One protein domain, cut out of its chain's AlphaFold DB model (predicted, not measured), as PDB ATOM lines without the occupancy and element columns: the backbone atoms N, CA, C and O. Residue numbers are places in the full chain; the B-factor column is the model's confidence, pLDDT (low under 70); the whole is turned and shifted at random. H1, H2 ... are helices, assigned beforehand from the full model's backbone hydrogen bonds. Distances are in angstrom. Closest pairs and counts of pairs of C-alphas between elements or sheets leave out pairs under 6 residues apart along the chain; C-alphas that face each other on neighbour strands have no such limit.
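Overview. This is residues 25 to 73 of the 75 residues of an uncharacterized protein of Caldicellulosiruptor obsidiansis (strain ATCC BAA-2073 / strain OB47) (UniProt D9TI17). The longest helix, H3, folds back from H2 toward H1, and the three helices make a loose, nearly closed ring, with the end of H3 near the beginning of H1. The 49 printed residues, with named helices H1, H2 and H3 in chain order and no named strand, are all helix in class. The whole is only just compact, close to loose, with a radius of gyration of the C-alphas of 11.1 A and spans of 29 by 23 by 15 A.

Arrangement. H3, residues 58 to 73, has a kink of 26 degrees near residue 65. It is close to but not clearly touching H1, residues 27 to 38; their closest C-alphas, of Ile 29 and Phe 73, are 7.5 A apart. Their lines stand at a steep tilt of 51 degrees, opposite ways. H2, residues 49 to 53, is close to but not clearly touching H3; their closest C-alphas, Leu 53 and Gln 61, are 6.9 A apart. H1 touches H2 with residues 36 to 38 alone, closest at the C-alphas of Tyr 37 and Val 49, 5.0 A. Every O i to N i+4 pair is within hydrogen-bond range in H1 and H2; in H3, 9 of 12 are.

Along the chain. H3 measures 21.9 A, from C-alpha 58 at (27.443, 13.563, 23.383) to C-alpha 73 at (36.592, 33.433, 22.540). H1 measures 16.4 A from C-alpha 27 at (49.169, 30.347, 23.081), and H2 6.2 A.

Size, cuts and confidence. The printed part has no cut. The link from H2 to H3 is tight, that from H1 to H2 short. Residues 54 to 60, of which 58 to 60 belong to H3, stand free. Residue 25 and residues 61 to 73 are under pLDDT 70.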
ATOM      1  N   ILE A  25      46.977  27.175  17.336       63.97
ATOM      2  CA  ILE A  25      46.142  28.092  18.106       63.97
ATOM      3  C   ILE A  25      47.088  28.991  18.898       63.97
ATOM      4  O   ILE A  25      48.064  28.513  19.484       63.97
ATOM      5  N   ASP A  26      46.799  30.290  18.912       74.31
ATOM      6  CA  ASP A  26      47.559  31.244  19.705       74.31
ATOM      7  C   ASP A  26      47.672  30.773  21.169       74.31
ATOM      8  O   ASP A  26      46.707  30.293  21.779       74.31
ATOM      9  N   LYS A  27      48.880  30.870  21.737       70.44
ATOM     10  CA  LYS A  27      49.169  30.347  23.081       70.44
ATOM     11  C   LYS A  27      48.315  31.022  24.151       70.44
ATOM     12  O   LYS A  27      47.986  30.386  25.153       70.44
ATOM     13  N   GLU A  28      47.954  32.288  23.961       74.81
ATOM     14  CA  GLU A  28      47.108  33.025  24.887       74.81
ATOM     15  C   GLU A  28      45.672  32.504  24.852       74.81
ATOM     16  O   GLU A  28      45.085  32.251  25.908       74.81
ATOM     17  N   ILE A  29      45.144  32.259  23.649       73.25
ATOM     18  CA  ILE A  29      43.828  31.642  23.441       73.25
ATOM     19  C   ILE A  29      43.806  30.255  24.085       73.25
ATOM     20  O   ILE A  29      42.942  29.968  24.914       73.25
ATOM     21  N   HIS A  30      44.804  29.416  23.800       71.81
ATOM     22  CA  HIS A  30      44.901  28.080  24.385       71.81
ATOM     23  C   HIS A  30      44.973  28.122  25.922       71.81
ATOM     24  O   HIS A  30      44.326  27.323  26.606       71.81
ATOM     25  N   ARG A  31      45.726  29.071  26.497       75.44
ATOM     26  CA  ARG A  31      45.827  29.249  27.955       75.44
ATOM     27  C   ARG A  31      44.492  29.661  28.570       75.44
ATOM     28  O   ARG A  31      44.103  29.105  29.594       75.44
ATOM     29  N   LYS A  32      43.783  30.603  27.948       80.81
ATOM     30  CA  LYS A  32      42.452  31.043  28.384       80.81
ATOM     31  C   LYS A  32      41.440  29.891  28.317       80.81
ATOM     32  O   LYS A  32      40.715  29.686  29.287       80.81
ATOM     33  N   ILE A  33      41.429  29.100  27.233       76.56
ATOM     34  CA  ILE A  33      40.543  27.927  27.094       76.56
ATOM     35  C   ILE A  33      40.845  26.931  28.212       76.56
ATOM     36  O   ILE A  33      39.953  26.528  28.955       76.56
ATOM     37  N   SER A  34      42.119  26.574  28.382       76.31
ATOM     38  CA  SER A  34      42.548  25.644  29.428       76.31
ATOM     39  C   SER A  34      42.145  26.126  30.828       76.31
ATOM     40  O   SER A  34      41.597  25.349  31.611       76.31
ATOM     41  N   GLY A  35      42.323  27.420  31.111       82.56
ATOM     42  CA  GLY A  35      41.889  28.045  32.358       82.56
ATOM     43  C   GLY A  35      40.376  27.966  32.568       82.56
ATOM     44  O   GLY A  35      39.934  27.616  33.659       82.56
ATOM     45  N   TYR A  36      39.578  28.217  31.527       82.81
ATOM     46  CA  TYR A  36      38.118  28.127  31.591       82.81
ATOM     47  C   TYR A  36      37.639  26.711  31.933       82.81
ATOM     48  O   TYR A  36      36.844  26.540  32.856       82.81
ATOM     49  N   TYR A  37      38.177  25.686  31.262       80.19
ATOM     50  CA  TYR A  37      37.811  24.286  31.519       80.19
ATOM     51  C   TYR A  37      38.183  23.803  32.925       80.19
ATOM     52  O   TYR A  37      37.494  22.942  33.473       80.19
ATOM     53  N   SER A  38      39.263  24.343  33.494       81.12
ATOM     54  CA  SER A  38      39.723  24.028  34.851       81.12
ATOM     55  C   SER A  38      39.094  24.918  35.930       81.12
ATOM     56  O   SER A  38      39.302  24.677  37.116       81.12
ATOM     57  N   SER A  39      38.330  25.940  35.546       84.69
ATOM     58  CA  SER A  39      37.657  26.834  36.486       84.69
ATOM     59  C   SER A  39      36.335  26.245  36.962       84.69
ATOM     60  O   SER A  39      35.664  25.495  36.248       84.69
ATOM     61  N   LYS A  40      35.935  26.629  38.173       86.69
ATOM     62  CA  LYS A  40      34.592  26.389  38.702       86.69
ATOM     63  C   LYS A  40      33.705  27.576  38.343       86.69
ATOM     64  O   LYS A  40      34.151  28.721  38.423       86.69
ATOM     65  N   LYS A  41      32.476  27.310  37.913       82.50
ATOM     66  CA  LYS A  41      31.486  28.336  37.571       82.50
ATOM     67  C   LYS A  41      30.231  28.109  38.399       82.50
ATOM     68  O   LYS A  41      29.981  27.010  38.877       82.50
ATOM     69  N   GLU A  42      29.417  29.139  38.555       81.44
ATOM     70  CA  GLU A  42      28.209  29.056  39.386       81.44
ATOM     71  C   GLU A  42      27.238  27.968  38.888       81.44
ATOM     72  O   GLU A  42      26.619  27.264  39.683       81.44
ATOM     73  N   PHE A  43      27.189  27.729  37.572       81.56
ATOM     74  CA  PHE A  43      26.359  26.681  36.970       81.56
ATOM     75  C   PHE A  43      26.903  25.252  37.159       81.56
ATOM     76  O   PHE A  43      26.161  24.287  36.958       81.56
ATOM     77  N   THR A  44      28.174  25.081  37.545       79.88
ATOM     78  CA  THR A  44      28.816  23.758  37.646       79.88
ATOM     79  C   THR A  44      28.686  23.117  39.027       79.88
ATOM     80  O   THR A  44      29.202  22.016  39.213       79.88
ATOM     81  N   LYS A  45      27.976  23.752  39.978       80.62
ATOM     82  CA  LYS A  45      27.706  23.222  41.333       80.62
ATOM     83  C   LYS A  45      28.971  22.633  41.980       80.62
ATOM     84  O   LYS A  45      29.049  21.431  42.224       80.62
ATOM     85  N   ASP A  46      29.988  23.479  42.150       84.12
ATOM     86  CA  ASP A  46      31.308  23.162  42.729       84.12
ATOM     87  C   ASP A  46      32.245  22.249  41.921       84.12
ATOM     88  O   ASP A  46      33.386  22.013  42.340       84.12
ATOM     89  N   LYS A  47      31.828  21.796  40.734       84.62
ATOM     90  CA  LYS A  47      32.679  21.044  39.798       84.62
ATOM     91  C   LYS A  47      33.433  21.974  38.854       84.62
ATOM     92  O   LYS A  47      33.029  23.117  38.644       84.62
ATOM     93  N   THR A  48      34.519  21.507  38.249       87.00
ATOM     94  CA  THR A  48      35.105  22.223  37.105       87.00
ATOM     95  C   THR A  48      34.176  22.147  35.891       87.00
ATOM     96  O   THR A  48      33.377  21.215  35.768       87.00
ATOM     97  N   VAL A  49      34.284  23.103  34.963       83.25
ATOM     98  CA  VAL A  49      33.527  23.065  33.695       83.25
ATOM     99  C   VAL A  49      33.739  21.734  32.966       83.25
ATOM    100  O   VAL A  49      32.782  21.153  32.457       83.25
ATOM    101  N   ARG A  50      34.965  21.190  32.993       82.25
ATOM    102  CA  ARG A  50      35.286  19.865  32.437       82.25
ATOM    103  C   ARG A  50      34.496  18.731  33.095       82.25
ATOM    104  O   ARG A  50      33.945  17.887  32.397       82.25
ATOM    105  N   GLU A  51      34.460  18.689  34.423       81.44
ATOM    106  CA  GLU A  51      33.753  17.639  35.168       81.44
ATOM    107  C   GLU A  51      32.235  17.740  35.020       81.44
ATOM    108  O   GLU A  51      31.544  16.724  34.998       81.44
ATOM    109  N   TRP A  52      31.710  18.959  34.902       85.44
ATOM    110  CA  TRP A  52      30.295  19.183  34.624       85.44
ATOM    111  C   TRP A  52      29.909  18.692  33.222       85.44
ATOM    112  O   TRP A  52      28.887  18.025  33.069       85.44
ATOM    113  N   LEU A  53      30.758  18.941  32.219       80.31
ATOM    114  CA  LEU A  53      30.557  18.471  30.844       80.31
ATOM    115  C   LEU A  53      30.644  16.953  30.695       80.31
ATOM    116  O   LEU A  53      29.911  16.387  29.891       80.31
ATOM    117  N   ALA A  54      31.492  16.285  31.480       79.25
ATOM    118  CA  ALA A  54      31.635  14.829  31.434       79.25
ATOM    119  C   ALA A  54      30.335  14.075  31.783       79.25
ATOM    120  O   ALA A  54      30.177  12.923  31.393       79.25
ATOM    121  N   GLY A  55      29.408  14.720  32.502       79.00
ATOM    122  CA  GLY A  55      28.081  14.175  32.805       79.00
ATOM    123  C   GLY A  55      27.012  14.461  31.744       79.00
ATOM    124  O   GLY A  55      25.876  14.033  31.920       79.00
ATOM    125  N   GLN A  56      27.343  15.199  30.681       80.69
ATOM    126  CA  GLN A  56      26.405  15.577  29.624       80.69
ATOM    127  C   GLN A  56      26.465  14.607  28.443       80.69
ATOM    128  O   GLN A  56      27.522  14.053  28.133       80.69
ATOM    129  N   SER A  57      25.341  14.444  27.747       80.50
ATOM    130  CA  SER A  57      25.246  13.625  26.535       80.50
ATOM    131  C   SER A  57      26.164  14.131  25.419       80.50
ATOM    132  O   SER A  57      26.430  15.327  25.313       80.50
ATOM    133  N   TYR A  58      26.595  13.228  24.535       74.06
ATOM    134  CA  TYR A  58      27.443  13.563  23.383       74.06
ATOM    135  C   TYR A  58      26.844  14.677  22.506       74.06
ATOM    136  O   TYR A  58      27.536  15.633  22.176       74.06
ATOM    137  N   GLU A  59      25.540  14.614  22.222       74.19
ATOM    138  CA  GLU A  59      24.815  15.646  21.462       74.19
ATOM    139  C   GLU A  59      24.928  17.038  22.106       74.19
ATOM    140  O   GLU A  59      25.131  18.044  21.426       74.19
ATOM    141  N   PHE A  60      24.877  17.092  23.438       73.06
ATOM    142  CA  PHE A  60      25.030  18.326  24.206       73.06
ATOM    143  C   PHE A  60      26.478  18.832  24.169       73.06
ATOM    144  O   PHE A  60      26.733  20.022  23.980       73.06
ATOM    145  N   GLN A  61      27.447  17.920  24.286       65.88
ATOM    146  CA  GLN A  61      28.870  18.245  24.169       65.88
ATOM    147  C   GLN A  61      29.268  18.687  22.756       65.88
ATOM    148  O   GLN A  61      30.230  19.427  22.618       65.88
ATOM    149  N   TYR A  62      28.579  18.253  21.703       66.31
ATOM    150  CA  TYR A  62      28.912  18.652  20.336       66.31
ATOM    151  C   TYR A  62      28.231  19.972  19.944       66.31
ATOM    152  O   TYR A  62      28.873  20.874  19.397       66.31
ATOM    153  N   GLY A  63      26.944  20.125  20.268       67.44
ATOM    154  CA  GLY A  63      26.157  21.305  19.905       67.44
ATOM    155  C   GLY A  63      26.449  22.528  20.775       67.44
ATOM    156  O   GLY A  63      26.829  23.586  20.268       67.44
ATOM    157  N   ASP A  64      26.296  22.397  22.090       64.88
ATOM    158  CA  ASP A  64      26.307  23.558  22.986       64.88
ATOM    159  C   ASP A  64      27.715  23.959  23.424       64.88
ATOM    160  O   ASP A  64      27.992  25.142  23.610       64.88
ATOM    161  N   LEU A  65      28.656  23.019  23.479       63.22
ATOM    162  CA  LEU A  65      30.068  23.314  23.738       63.22
ATOM    163  C   LEU A  65      30.676  24.197  22.641       63.22
ATOM    164  O   LEU A  65      31.426  25.128  22.937       63.22
ATOM    165  N   SER A  66      30.293  23.946  21.386       61.59
ATOM    166  CA  SER A  66      30.675  24.762  20.230       61.59
ATOM    167  C   SER A  66      30.157  26.198  20.369       61.59
ATOM    168  O   SER A  66      30.870  27.146  20.046       61.59
ATOM    169  N   ARG A  67      28.950  26.383  20.925       61.12
ATOM    170  CA  ARG A  67      28.371  27.707  21.212       61.12
ATOM    171  C   ARG A  67      29.033  28.401  22.399       61.12
ATOM    172  O   ARG A  67      29.345  29.583  22.305       61.12
ATOM    173  N   ILE A  68      29.286  27.675  23.486       60.69
ATOM    174  CA  ILE A  68      29.920  28.203  24.705       60.69
ATOM    175  C   ILE A  68      31.357  28.652  24.416       60.69
ATOM    176  O   ILE A  68      31.778  29.711  24.875       60.69
ATOM    177  N   LEU A  69      32.106  27.882  23.620       60.97
ATOM    178  CA  LEU A  69      33.450  28.273  23.195       60.97
ATOM    179  C   LEU A  69      33.425  29.463  22.233       60.97
ATOM    180  O   LEU A  69      34.234  30.371  22.394       60.97
ATOM    181  N   CYS A  70      32.488  29.491  21.280       56.31
ATOM    182  CA  CYS A  70      32.327  30.604  20.342       56.31
ATOM    183  C   CYS A  70      32.024  31.926  21.075       56.31
ATOM    184  O   CYS A  70      32.663  32.941  20.809       56.31
ATOM    185  N   PHE A  71      31.130  31.900  22.069       48.75
ATOM    186  CA  PHE A  71      30.721  33.093  22.819       48.75
ATOM    187  C   PHE A  71      31.821  33.651  23.740       48.75
ATOM    188  O   PHE A  71      31.867  34.850  23.987       48.75
ATOM    189  N   GLN A  72      32.727  32.803  24.236       52.47
ATOM    190  CA  GLN A  72      33.767  33.209  25.192       52.47
ATOM    191  C   GLN A  72      35.115  33.574  24.533       52.47
ATOM    192  O   GLN A  72      36.000  34.081  25.223       52.47
ATOM    193  N   PHE A  73      35.299  33.293  23.234       51.50
ATOM    194  CA  PHE A  73      36.592  33.433  22.540       51.50
ATOM    195  C   PHE A  73      36.576  34.216  21.218       51.50
ATOM    196  O   PHE A  73      37.657  34.500  20.705       51.50
TER     197      PHE A  73